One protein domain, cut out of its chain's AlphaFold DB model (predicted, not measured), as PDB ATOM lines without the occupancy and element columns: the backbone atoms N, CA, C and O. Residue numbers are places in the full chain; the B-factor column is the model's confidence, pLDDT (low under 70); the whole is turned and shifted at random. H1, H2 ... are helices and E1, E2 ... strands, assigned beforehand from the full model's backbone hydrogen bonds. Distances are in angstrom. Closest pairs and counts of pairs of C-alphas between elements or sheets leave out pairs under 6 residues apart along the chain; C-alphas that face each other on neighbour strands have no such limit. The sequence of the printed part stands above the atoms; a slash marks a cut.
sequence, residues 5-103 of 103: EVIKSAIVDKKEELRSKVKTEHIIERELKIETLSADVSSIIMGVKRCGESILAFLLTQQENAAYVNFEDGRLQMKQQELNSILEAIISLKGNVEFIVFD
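What this domain is: This is residues 5 to 103 of the 103 residues of an uncharacterized protein of Candidatus Bathyarchaeota archaeon (UniProt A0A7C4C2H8). Two short strands, E1 and E2, make a small middle, with H2 and H3 on opposite sides and long H1 packed on E1; the loop of residues 25 to 52 swings wide past H2. The 99 printed residues, under half in named elements, run H1, H2, E1, H3, E2, mostly helix. The whole is compact, radius of gyration of the C-alphas 13.8 A, spanning 38 by 30 by 26 A.

Where its parts are: E1 is residues 67 to 69, E2 100 to 102, ending at C-alpha 102 (132.776, 121.607, 150.737). H1, residues 5 to 24, runs 28.5 A from C-alpha 5 (128.023, 139.474, 152.212). H2 is residues 53 to 60, H3 84 to 94.

How they stand to each other: E1 and E2 are parallel; N 69 and O 101, 2.9 A, are within hydrogen-bond range. E1, H3, E2 form a strand-helix-strand unit, parallel neighbours joined through a helix, its crossover right-handed. H1 touches H3 with residues 5 to 8 alone; the closest C-alphas, Lys 8 and Ala 89, are 5.6 A apart. In H1, H2 and H3 every O i to N i+4 pair is within range.

The domain as a whole: The printed part has no cut. Links H1 to H2 and E1 to H3 are long. Residues 31 to 39 have pLDDT under 70.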
ATOM      1  N   GLU A   5     127.168 138.957 151.136       94.69
ATOM      2  CA  GLU A   5     128.023 139.474 152.212       94.69
ATOM      3  C   GLU A   5     127.996 138.591 153.473       94.69
ATOM      4  O   GLU A   5     129.007 138.439 154.157       94.69
ATOM      5  N   VAL A   6     126.859 137.938 153.741       94.75
ATOM      6  CA  VAL A   6     126.729 136.968 154.838       94.75
ATOM      7  C   VAL A   6     127.519 135.700 154.525       94.75
ATOM      8  O   VAL A   6     128.234 135.202 155.393       94.75
ATOM      9  N   ILE A   7     127.446 135.210 153.284       94.94
ATOM     10  CA  ILE A   7     128.216 134.040 152.841       94.94
ATOM     11  C   ILE A   7     129.716 134.330 152.937       94.94
ATOM     12  O   ILE A   7     130.484 133.513 153.443       94.94
ATOM     13  N   LYS A   8     130.129 135.524 152.507       95.69
ATOM     14  CA  LYS A   8     131.518 135.970 152.599       95.69
ATOM     15  C   LYS A   8     132.021 135.980 154.039       95.69
ATOM     16  O   LYS A   8     133.076 135.416 154.317       95.69
ATOM     17  N   SER A   9     131.255 136.587 154.948       95.81
ATOM     18  CA  SER A   9     131.572 136.594 156.379       95.81
ATOM     19  C   SER A   9     131.676 135.173 156.927       95.81
ATOM     20  O   SER A   9     132.651 134.876 157.607       95.81
ATOM     21  N   ALA A  10     130.759 134.270 156.567       95.44
ATOM     22  CA  ALA A  10     130.815 132.880 157.018       95.44
ATOM     23  C   ALA A  10     132.103 132.159 156.585       95.44
ATOM     24  O   ALA A  10     132.755 131.513 157.406       95.44
ATOM     25  N   ILE A  11     132.515 132.325 155.325       94.38
ATOM     26  CA  ILE A  11     133.757 131.743 154.793       94.38
ATOM     27  C   ILE A  11     134.989 132.307 155.519       94.38
ATOM     28  O   ILE A  11     135.902 131.558 155.879       94.38
ATOM     29  N   VAL A  12     135.037 133.626 155.737       94.69
ATOM     30  CA  VAL A  12     136.170 134.291 156.400       94.69
ATOM     31  C   VAL A  12     136.264 133.882 157.869       94.69
ATOM     32  O   VAL A  12     137.331 133.453 158.307       94.69
ATOM     33  N   ASP A  13     135.154 133.944 158.604       94.75
ATOM     34  CA  ASP A  13     135.106 133.587 160.023       94.75
ATOM     35  C   ASP A  13     135.545 132.138 160.232       94.75
ATOM     36  O   ASP A  13     136.356 131.847 161.112       94.75
ATOM     37  N   LYS A  14     135.066 131.223 159.376       93.00
ATOM     38  CA  LYS A  14     135.422 129.807 159.478       93.00
ATOM     39  C   LYS A  14     136.909 129.571 159.245       93.00
ATOM     40  O   LYS A  14     137.538 128.790 159.961       93.00
ATOM     41  N   LYS A  15     137.491 130.262 158.263       90.81
ATOM     42  CA  LYS A  15     138.928 130.191 157.989       90.81
ATOM     43  C   LYS A  15     139.747 130.655 159.196       90.81
ATOM     44  O   LYS A  15     140.729 129.999 159.543       90.81
ATOM     45  N   GLU A  16     139.360 131.757 159.831       91.19
ATOM     46  CA  GLU A  16     140.065 132.288 161.004       91.19
ATOM     47  C   GLU A  16     139.880 131.407 162.253       91.19
ATOM     48  O   GLU A  16     140.843 131.185 162.993       91.19
ATOM     49  N   GLU A  17     138.695 130.818 162.448       91.19
ATOM     50  CA  GLU A  17     138.434 129.818 163.495       91.19
ATOM     51  C   GLU A  17     139.389 128.621 163.360       91.19
ATOM     52  O   GLU A  17     140.087 128.253 164.308       91.19
ATOM     53  N   LEU A  18     139.462 128.030 162.164       88.31
ATOM     54  CA  LEU A  18     140.288 126.853 161.899       88.31
ATOM     55  C   LEU A  18     141.791 127.175 161.967       88.31
ATOM     56  O   LEU A  18     142.569 126.388 162.510       88.31
ATOM     57  N   ARG A  19     142.212 128.361 161.500       87.81
ATOM     58  CA  ARG A  19     143.597 128.845 161.658       87.81
ATOM     59  C   ARG A  19     143.984 128.989 163.122       87.81
ATOM     60  O   ARG A  19     145.104 128.637 163.494       87.81
ATOM     61  N   SER A  20     143.074 129.510 163.937       87.94
ATOM     62  CA  SER A  20     143.289 129.647 165.376       87.94
ATOM     63  C   SER A  20     143.429 128.273 166.024       87.94
ATOM     64  O   SER A  20     144.419 128.045 166.713       87.94
ATOM     65  N   LYS A  21     142.532 127.328 165.699       86.06
ATOM     66  CA  LYS A  21     142.590 125.937 166.180       86.06
ATOM     67  C   LYS A  21     143.909 125.243 165.862       86.06
ATOM     68  O   LYS A  21     144.506 124.671 166.764       86.06
ATOM     69  N   VAL A  22     144.409 125.336 164.625       83.19
ATOM     70  CA  VAL A  22     145.711 124.740 164.255       83.19
ATOM     71  C   VAL A  22     146.846 125.288 165.119       83.19
ATOM     72  O   VAL A  22     147.681 124.518 165.592       83.19
ATOM     73  N   LYS A  23     146.861 126.603 165.368       82.81
ATOM     74  CA  LYS A  23     147.893 127.248 166.193       82.81
ATOM     75  C   LYS A  23     147.800 126.858 167.668       82.81
ATOM     76  O   LYS A  23     148.832 126.666 168.300       82.81
ATOM     77  N   THR A  24     146.595 126.773 168.230       86.00
ATOM     78  CA  THR A  24     146.406 126.490 169.661       86.00
ATOM     79  C   THR A  24     146.476 125.005 169.992       86.00
ATOM     80  O   THR A  24     147.083 124.632 170.992       86.00
ATOM     81  N   GLU A  25     145.895 124.142 169.161       83.00
ATOM     82  CA  GLU A  25     145.698 122.719 169.471       83.00
ATOM     83  C   GLU A  25     146.875 121.823 169.060       83.00
ATOM     84  O   GLU A  25     146.755 120.603 169.114       83.00
ATOM     85  N   HIS A  26     148.021 122.404 168.682       77.38
ATOM     86  CA  HIS A  26     149.239 121.659 168.322       77.38
ATOM     87  C   HIS A  26     148.952 120.589 167.254       77.38
ATOM     88  O   HIS A  26     149.399 119.445 167.352       77.38
ATOM     89  N   ILE A  27     148.159 120.959 166.242       77.44
ATOM     90  CA  ILE A  27     147.774 120.044 165.168       77.44
ATOM     91  C   ILE A  27     149.037 119.631 164.410       77.44
ATOM     92  O   ILE A  27     149.723 120.464 163.820       77.44
ATOM     93  N   ILE A  28     149.338 118.335 164.454       73.56
ATOM     94  CA  ILE A  28     150.482 117.747 163.760       73.56
ATOM     95  C   ILE A  28     150.129 117.621 162.278       73.56
ATOM     96  O   ILE A  28     149.041 117.155 161.925       73.56
ATOM     97  N   GLU A  29     151.057 118.032 161.419       72.06
ATOM     98  CA  GLU A  29     150.952 117.820 159.980       72.06
ATOM     99  C   GLU A  29     150.792 116.322 159.689       72.06
ATOM    100  O   GLU A  29     151.525 115.478 160.208       72.06
ATOM    101  N   ARG A  30     149.767 115.973 158.909       71.94
ATOM    102  CA  ARG A  30     149.468 114.575 158.589       71.94
ATOM    103  C   ARG A  30     150.543 114.050 157.634       71.94
ATOM    104  O   ARG A  30     150.889 114.721 156.672       71.94
ATOM    105  N   GLU A  31     150.992 112.811 157.841       66.00
ATOM    106  CA  GLU A  31     151.930 112.126 156.926       66.00
ATOM    107  C   GLU A  31     151.363 111.949 155.508       66.00
ATOM    108  O   GLU A  31     152.107 111.730 154.552       66.00
ATOM    109  N   LEU A  32     150.036 112.034 155.375       67.75
ATOM    110  CA  LEU A  32     149.326 111.878 154.120       67.75
ATOM    111  C   LEU A  32     149.621 113.063 153.187       67.75
ATOM    112  O   LEU A  32     148.959 114.099 153.238       67.75
ATOM    113  N   LYS A  33     150.601 112.886 152.304       64.44
ATOM    114  CA  LYS A  33     150.863 113.793 151.185       64.44
ATOM    115  C   LYS A  33     149.853 113.491 150.083       64.44
ATOM    116  O   LYS A  33     150.035 112.557 149.308       64.44
ATOM    117  N   ILE A  34     148.744 114.225 150.048       67.88
ATOM    118  CA  ILE A  34     147.822 114.177 148.907       67.88
ATOM    119  C   ILE A  34     148.501 114.965 147.784       67.88
ATOM    120  O   ILE A  34     148.359 116.178 147.697       67.88
ATOM    121  N   GLU A  35     149.321 114.277 146.988       58.78
ATOM    122  CA  GLU A  35     150.250 114.903 146.032       58.78
ATOM    123  C   GLU A  35     149.564 115.610 144.855       58.78
ATOM    124  O   GLU A  35     150.196 116.415 144.178       58.78
ATOM    125  N   THR A  36     148.272 115.372 144.620       57.81
ATOM    126  CA  THR A  36     147.541 116.013 143.519       57.81
ATOM    127  C   THR A  36     146.064 116.176 143.854       57.81
ATOM    128  O   THR A  36     145.248 115.302 143.571       57.81
ATOM    129  N   LEU A  37     145.707 117.334 144.407       65.00
ATOM    130  CA  LEU A  37     144.402 117.940 144.147       65.00
ATOM    131  C   LEU A  37     144.526 118.656 142.797       65.00
ATOM    132  O   LEU A  37     144.799 119.850 142.748       65.00
ATOM    133  N   SER A  38     144.449 117.922 141.684       61.25
ATOM    134  CA  SER A  38     144.479 118.584 140.379       61.25
ATOM    135  C   SER A  38     143.203 119.408 140.211       61.25
ATOM    136  O   SER A  38     142.102 118.897 140.444       61.25
ATOM    137  N   ALA A  39     143.337 120.653 139.751       60.31
ATOM    138  CA  ALA A  39     142.217 121.346 139.127       60.31
ATOM    139  C   ALA A  39     141.634 120.406 138.052       60.31
ATOM    140  O   ALA A  39     142.401 119.747 137.356       60.31
ATOM    141  N   ASP A  40     140.308 120.276 137.994       72.75
ATOM    142  CA  ASP A  40     139.521 119.417 137.079       72.75
ATOM    143  C   ASP A  40     139.002 118.078 137.634       72.75
ATOM    144  O   ASP A  40     138.269 117.379 136.930       72.75
ATOM    145  N   VAL A  41     139.275 117.719 138.897       82.50
ATOM    146  CA  VAL A  41     138.640 116.542 139.528       82.50
ATOM    147  C   VAL A  41     137.957 116.871 140.851       82.50
ATOM    148  O   VAL A  41     138.470 117.623 141.676       82.50
ATOM    149  N   SER A  42     136.801 116.245 141.086       86.75
ATOM    150  CA  SER A  42     136.149 116.248 142.399       86.75
ATOM    151  C   SER A  42     136.667 115.074 143.223       86.75
ATOM    152  O   SER A  42     136.462 113.918 142.854       86.75
ATOM    153  N   SER A  43     137.316 115.369 144.348       87.56
ATOM    154  CA  SER A  43     137.796 114.364 145.304       87.56
ATOM    155  C   SER A  43     136.860 114.270 146.504       87.56
ATOM    156  O   SER A  43     136.280 115.269 146.923       87.56
ATOM    157  N   ILE A  44     136.725 113.070 147.071       90.12
ATOM    158  CA  ILE A  44     135.891 112.824 148.252       90.12
ATOM    159  C   ILE A  44     136.795 112.338 149.384       90.12
ATOM    160  O   ILE A  44     137.534 111.368 149.223       90.12
ATOM    161  N   ILE A  45     136.717 113.007 150.533       89.19
ATOM    162  CA  ILE A  45     137.349 112.579 151.783       89.19
ATOM    163  C   ILE A  45     136.254 111.916 152.624       89.19
ATOM    164  O   ILE A  45     135.196 112.506 152.818       89.19
ATOM    165  N   MET A  46     136.481 110.681 153.077       91.25
ATOM    166  CA  MET A  46     135.516 109.923 153.881       91.25
ATOM    167  C   MET A  46     136.195 109.244 155.065       91.25
ATOM    168  O   MET A  46     137.348 108.816 154.977       91.25
ATOM    169  N   GLY A  47     135.434 109.044 156.134       89.81
ATOM    170  CA  GLY A  47     135.871 108.300 157.303       89.81
ATOM    171  C   GLY A  47     134.782 108.184 158.367       89.81
ATOM    172  O   GLY A  47     133.594 108.418 158.133       89.81
ATOM    173  N   VAL A  48     135.186 107.736 159.556       94.00
ATOM    174  CA  VAL A  48     134.292 107.664 160.715       94.00
ATOM    175  C   VAL A  48     134.259 109.002 161.446       94.00
ATOM    176  O   VAL A  48     135.264 109.711 161.542       94.00
ATOM    177  N   LYS A  49     133.114 109.317 162.064       89.56
ATOM    178  CA  LYS A  49     132.947 110.553 162.837       89.56
ATOM    179  C   LYS A  49     134.078 110.715 163.862       89.56
ATOM    180  O   LYS A  49     134.312 109.822 164.675       89.56
ATOM    181  N   ARG A  50     134.713 111.896 163.863       87.19
ATOM    182  CA  ARG A  50     135.880 112.266 164.695       87.19
ATOM    183  C   ARG A  50     137.219 111.622 164.294       87.19
ATOM    184  O   ARG A  50     138.153 111.684 165.085       87.19
ATOM    185  N   CYS A  51     137.371 111.089 163.078       89.06
ATOM    186  CA  CYS A  51     138.699 110.707 162.564       89.06
ATOM    187  C   CYS A  51     139.518 111.895 161.997       89.06
ATOM    188  O   CYS A  51     140.710 111.777 161.698       89.06
ATOM    189  N   GLY A  52     138.906 113.080 161.923       88.06
ATOM    190  CA  GLY A  52     139.568 114.330 161.544       88.06
ATOM    191  C   GLY A  52     139.604 114.582 160.037       88.06
ATOM    192  O   GLY A  52     140.607 115.083 159.538       88.06
ATOM    193  N   GLU A  53     138.527 114.235 159.330       91.19
ATOM    194  CA  GLU A  53     138.326 114.529 157.900       91.19
ATOM    195  C   GLU A  53     138.342 116.035 157.624       91.19
ATOM    196  O   GLU A  53     139.181 116.495 156.856       91.19
ATOM    197  N   SER A  54     137.518 116.819 158.325       90.31
ATOM    198  CA  SER A  54     137.470 118.281 158.169       90.31
ATOM    199  C   SER A  54     138.811 118.948 158.510       90.31
ATOM    200  O   SER A  54     139.218 119.914 157.869       90.31
ATOM    201  N   ILE A  55     139.567 118.391 159.472       89.75
ATOM    202  CA  ILE A  55     140.932 118.858 159.780       89.75
ATOM    203  C   ILE A  55     141.878 118.573 158.613       89.75
ATOM    204  O   ILE A  55     142.624 119.464 158.220       89.75
ATOM    205  N   LEU A  56     141.842 117.367 158.037       88.38
ATOM    206  CA  LEU A  56     142.639 117.039 156.854       88.38
ATOM    207  C   LEU A  56     142.291 117.971 155.686       88.38
ATOM    208  O   LEU A  56     143.192 118.570 155.109       88.38
ATOM    209  N   ALA A  57     141.002 118.146 155.389       89.75
ATOM    210  CA  ALA A  57     140.536 119.025 154.322       89.75
ATOM    211  C   ALA A  57     141.003 120.476 154.529       89.75
ATOM    212  O   ALA A  57     141.487 121.118 153.601       89.75
ATOM    213  N   PHE A  58     140.940 120.979 155.765       89.88
ATOM    214  CA  PHE A  58     141.435 122.309 156.100       89.88
ATOM    215  C   PHE A  58     142.954 122.445 155.946       89.88
ATOM    216  O   PHE A  58     143.421 123.464 155.434       89.88
ATOM    217  N   LEU A  59     143.733 121.444 156.366       86.94
ATOM    218  CA  LEU A  59     145.191 121.467 156.219       86.94
ATOM    219  C   LEU A  59     145.605 121.574 154.745       86.94
ATOM    220  O   LEU A  59     146.514 122.342 154.438       86.94
ATOM    221  N   LEU A  60     144.879 120.916 153.833       85.94
ATOM    222  CA  LEU A  60     145.106 121.042 152.386       85.94
ATOM    223  C   LEU A  60     144.929 122.491 151.908       85.94
ATOM    224  O   LEU A  60     145.686 122.961 151.068       85.94
ATOM    225  N   THR A  61     143.987 123.246 152.486       87.00
ATOM    226  CA  THR A  61     143.768 124.659 152.119       87.00
ATOM    227  C   THR A  61     144.845 125.627 152.616       87.00
ATOM    228  O   THR A  61     144.810 126.800 152.248       87.00
ATOM    229  N   GLN A  62     145.772 125.201 153.488       81.88
ATOM    230  CA  GLN A  62     146.826 126.093 153.993       81.88
ATOM    231  C   GLN A  62     147.942 126.331 152.976       81.88
ATOM    232  O   GLN A  62     148.599 127.369 153.057       81.88
ATOM    233  N   GLN A  63     148.169 125.376 152.074       72.31
ATOM    234  CA  GLN A  63     149.293 125.413 151.137       72.31
ATOM    235  C   GLN A  63     148.947 126.129 149.825       72.31
ATOM    236  O   GLN A  63     149.859 126.601 149.161       72.31
ATOM    237  N   GLU A  64     147.656 126.302 149.522       77.88
ATOM    238  CA  GLU A  64     147.174 126.797 148.228       77.88
ATOM    239  C   GLU A  64     146.124 127.911 148.365       77.88
ATOM    240  O   GLU A  64     145.515 128.114 149.426       77.88
ATOM    241  N   ASN A  65     145.840 128.631 147.272       86.69
ATOM    242  CA  ASN A  65     144.737 129.593 147.249       86.69
ATOM    243  C   ASN A  65     143.369 128.890 147.136       86.69
ATOM    244  O   ASN A  65     142.704 128.943 146.104       86.69
ATOM    245  N   ALA A  66     142.929 128.250 148.220       89.94
ATOM    246  CA  ALA A  66     141.684 127.483 148.272       89.94
ATOM    247  C   ALA A  66     140.576 128.174 149.083       89.94
ATOM    248  O   ALA A  66     140.842 128.991 149.974       89.94
ATOM    249  N   ALA A  67     139.314 127.847 148.809       92.62
ATOM    250  CA  ALA A  67     138.171 128.253 149.633       92.62
ATOM    251  C   ALA A  67     137.675 127.092 150.505       92.62
ATOM    252  O   ALA A  67     137.726 125.941 150.090       92.62
ATOM    253  N   TYR A  68     137.176 127.406 151.701       94.25
ATOM    254  CA  TYR A  68     136.594 126.433 152.622       94.25
ATOM    255  C   TYR A  68     135.179 126.879 152.974       94.25
ATOM    256  O   TYR A  68     135.000 127.973 153.514       94.25
ATOM    257  N   VAL A  69     134.187 126.054 152.658       95.25
ATOM    258  CA  VAL A  69     132.774 126.324 152.932       95.25
ATOM    259  C   VAL A  69     132.272 125.276 153.910       95.25
ATOM    260  O   VAL A  69     132.346 124.093 153.608       95.25
ATOM    261  N   ASN A  70     131.766 125.731 155.059       94.38
ATOM    262  CA  ASN A  70     131.176 124.877 156.085       94.38
ATOM    263  C   ASN A  70     129.648 124.995 156.062       94.38
ATOM    264  O   ASN A  70     129.102 125.984 156.556       94.38
ATOM    265  N   PHE A  71     128.961 123.990 155.534       92.50
ATOM    266  CA  PHE A  71     127.504 123.933 155.444       92.50
ATOM    267  C   PHE A  71     126.811 123.687 156.792       92.50
ATOM    268  O   PHE A  71     125.599 123.875 156.885       92.50
ATOM    269  N   GLU A  72     127.547 123.343 157.857       90.19
ATOM    270  CA  GLU A  72     126.997 123.330 159.220       90.19
ATOM    271  C   GLU A  72     126.797 124.748 159.794       90.19
ATOM    272  O   GLU A  72     126.128 124.912 160.818       90.19
ATOM    273  N   ASP A  73     127.351 125.794 159.162       91.81
ATOM    274  CA  ASP A  73     127.102 127.177 159.574       91.81
ATOM    275  C   ASP A  73     125.626 127.540 159.347       91.81
ATOM    276  O   ASP A  73     125.129 127.558 158.220       91.81
ATOM    277  N   GLY A  74     124.915 127.886 160.426       88.69
ATOM    278  CA  GLY A  74     123.494 128.242 160.375       88.69
ATOM    279  C   GLY A  74     123.167 129.409 159.435       88.69
ATOM    280  O   GLY A  74     122.037 129.512 158.958       88.69
ATOM    281  N   ARG A  75     124.144 130.270 159.116       90.56
ATOM    282  CA  ARG A  75     123.999 131.369 158.145       90.56
ATOM    283  C   ARG A  75     123.914 130.875 156.700       90.56
ATOM    284  O   ARG A  75     123.387 131.591 155.851       90.56
ATOM    285  N   LEU A  76     124.409 129.668 156.428       91.38
ATOM    286  CA  LEU A  76     124.401 129.004 155.125       91.38
ATOM    287  C   LEU A  76     123.253 127.988 155.000       91.38
ATOM    288  O   LEU A  76     123.315 127.064 154.192       91.38
ATOM    289  N   GLN A  77     122.166 128.158 155.761       88.69
ATOM    290  CA  GLN A  77     120.925 127.417 155.521       88.69
ATOM    291  C   GLN A  77     120.172 128.020 154.334       88.69
ATOM    292  O   GLN A  77     119.303 128.882 154.473       88.69
ATOM    293  N   MET A  78     120.541 127.566 153.144       89.06
ATOM    294  CA  MET A  78     120.042 128.064 151.867       89.06
ATOM    295  C   MET A  78     119.344 126.965 151.072       89.06
ATOM    296  O   MET A  78     119.601 125.773 151.235       89.06
ATOM    297  N   LYS A  79     118.422 127.374 150.200       89.06
ATOM    298  CA  LYS A  79     117.760 126.450 149.279       89.06
ATOM    299  C   LYS A  79     118.727 126.055 148.168       89.06
ATOM    300  O   LYS A  79     119.609 126.821 147.795       89.06
ATOM    301  N   GLN A  80     118.491 124.898 147.552       88.31
ATOM    302  CA  GLN A  80     119.314 124.394 146.445       88.31
ATOM    303  C   GLN A  80     119.485 125.413 145.302       88.31
ATOM    304  O   GLN A  80     120.556 125.525 144.719       88.31
ATOM    305  N   GLN A  81     118.441 126.199 145.025       88.62
ATOM    306  CA  GLN A  81     118.425 127.243 143.991       88.62
ATOM    307  C   GLN A  81     119.376 128.414 144.288       88.62
ATOM    308  O   GLN A  81     119.733 129.159 143.381       88.62
ATOM    309  N   GLU A  82     119.771 128.590 145.547       89.81
ATOM    310  CA  GLU A  82     120.610 129.694 146.008       89.81
ATOM    311  C   GLU A  82     122.094 129.289 146.069       89.81
ATOM    312  O   GLU A  82     122.941 130.163 146.219       89.81
ATOM    313  N   LEU A  83     122.444 128.000 145.917       91.56
ATOM    314  CA  LEU A  83     123.823 127.487 146.062       91.56
ATOM    315  C   LEU A  83     124.844 128.180 145.150       91.56
ATOM    316  O   LEU A  83     126.002 128.328 145.535       91.56
ATOM    317  N   ASN A  84     124.416 128.691 143.993       93.31
ATOM    318  CA  ASN A  84     125.281 129.467 143.101       93.31
ATOM    319  C   ASN A  84     125.840 130.741 143.760       93.31
ATOM    320  O   ASN A  84     126.948 131.162 143.430       93.31
ATOM    321  N   SER A  85     125.135 131.318 144.739       94.00
ATOM    322  CA  SER A  85     125.608 132.477 145.503       94.00
ATOM    323  C   SER A  85     126.855 132.175 146.340       94.00
ATOM    324  O   SER A  85     127.604 133.096 146.660       94.00
ATOM    325  N   ILE A  86     127.124 130.903 146.668       94.69
ATOM    326  CA  ILE A  86     128.370 130.499 147.338       94.69
ATOM    327  C   ILE A  86     129.556 130.682 146.401       94.69
ATOM    328  O   ILE A  86     130.558 131.278 146.787       94.69
ATOM    329  N   LEU A  87     129.432 130.207 145.161       93.75
ATOM    330  CA  LEU A  87     130.493 130.346 144.172       93.75
ATOM    331  C   LEU A  87     130.755 131.823 143.853       93.75
ATOM    332  O   LEU A  87     131.906 132.250 143.812       93.75
ATOM    333  N   GLU A  88     129.691 132.617 143.713       94.69
ATOM    334  CA  GLU A  88     129.791 134.068 143.533       94.69
ATOM    335  C   GLU A  88     130.515 134.745 144.709       94.69
ATOM    336  O   GLU A  88     131.420 135.556 144.500       94.69
ATOM    337  N   ALA A  89     130.182 134.375 145.951       95.75
ATOM    338  CA  ALA A  89     130.849 134.890 147.143       95.75
ATOM    339  C   ALA A  89     132.341 134.515 147.189       95.75
ATOM    340  O   ALA A  89     133.170 135.368 147.515       95.75
ATOM    341  N   ILE A  90     132.691 133.273 146.833       95.38
ATOM    342  CA  ILE A  90     134.080 132.794 146.773       95.38
ATOM    343  C   ILE A  90     134.883 133.599 145.750       95.38
ATOM    344  O   ILE A  90     135.930 134.150 146.096       95.38
ATOM    345  N   ILE A  91     134.376 133.711 144.518       94.12
ATOM    346  CA  ILE A  91     135.049 134.437 143.434       94.12
ATOM    347  C   ILE A  91     135.176 135.922 143.791       94.12
ATOM    348  O   ILE A  91     136.229 136.521 143.591       94.12
ATOM    349  N   SER A  92     134.141 136.518 144.389       94.19
ATOM    350  CA  SER A  92     134.183 137.917 144.825       94.19
ATOM    351  C   SER A  92     135.201 138.169 145.944       94.19
ATOM    352  O   SER A  92     135.755 139.265 146.000       94.19
ATOM    353  N   LEU A  93     135.445 137.200 146.832       93.38
ATOM    354  CA  LEU A  93     136.406 137.337 147.934       93.38
ATOM    355  C   LEU A  93     137.852 137.084 147.524       93.38
ATOM    356  O   LEU A  93     138.756 137.748 148.027       93.38
ATOM    357  N   LYS A  94     138.077 136.058 146.702       89.69
ATOM    358  CA  LYS A  94     139.412 135.502 146.457       89.69
ATOM    359  C   LYS A  94     139.861 135.582 145.003       89.69
ATOM    360  O   LYS A  94     141.023 135.298 144.725       89.69
ATOM    361  N   GLY A  95     138.976 135.968 144.087       90.06
ATOM    362  CA  GLY A  95     139.223 135.860 142.657       90.06
ATOM    363  C   GLY A  95     139.260 134.395 142.231       90.06
ATOM    364  O   GLY A  95     138.347 133.628 142.538       90.06
ATOM    365  N   ASN A  96     140.317 134.006 141.522       87.38
ATOM    366  CA  ASN A  96     140.498 132.624 141.098       87.38
ATOM    367  C   ASN A  96     141.027 131.775 142.263       87.38
ATOM    368  O   ASN A  96     142.045 132.131 142.858       87.38
ATOM    369  N   VAL A  97     140.346 130.674 142.580       90.31
ATOM    370  CA  VAL A  97     140.766 129.707 143.605       90.31
ATOM    371  C   VAL A  97     141.204 128.414 142.937       90.31
ATOM    372  O   VAL A  97     140.630 128.015 141.930       90.31
ATOM    373  N   GLU A  98     142.208 127.758 143.502       88.81
ATOM    374  CA  GLU A  98     142.743 126.511 142.947       88.81
ATOM    375  C   GLU A  98     141.798 125.336 143.176       88.81
ATOM    376  O   GLU A  98     141.572 124.522 142.286       88.81
ATOM    377  N   PHE A  99     141.195 125.283 144.363       89.12
ATOM    378  CA  PHE A  99     140.134 124.341 144.680       89.12
ATOM    379  C   PHE A  99     139.220 124.882 145.784       89.12
ATOM    380  O   PHE A  99     139.509 125.875 146.463       89.12
ATOM    381  N   ILE A 100     138.084 124.210 145.955       91.69
ATOM    382  CA  ILE A 100     137.083 124.524 146.970       91.69
ATOM    383  C   ILE A 100     136.849 123.270 147.808       91.69
ATOM    384  O   ILE A 100     136.633 122.188 147.266       91.69
ATOM    385  N   VAL A 101     136.875 123.431 149.127       93.00
ATOM    386  CA  VAL A 101     136.432 122.419 150.083       93.00
ATOM    387  C   VAL A 101     134.979 122.692 150.446       93.00
ATOM    388  O   VAL A 101     134.635 123.796 150.878       93.00
ATOM    389  N   PHE A 102     134.156 121.664 150.278       93.56
ATOM    390  CA  PHE A 102     132.776 121.607 150.737       93.56
ATOM    391  C   PHE A 102     132.717 120.650 151.931       93.56
ATOM    392  O   PHE A 102     132.912 119.449 151.747       93.56
ATOM    393  N   ASP A 103     132.503 121.200 153.126       93.06
ATOM    394  CA  ASP A 103     132.410 120.482 154.409       93.06
ATOM    395  C   ASP A 103     131.012 120.661 155.010       93.06
ATOM    396  O   ASP A 103     130.538 121.820 155.046       93.06
TER     397      ASP A 103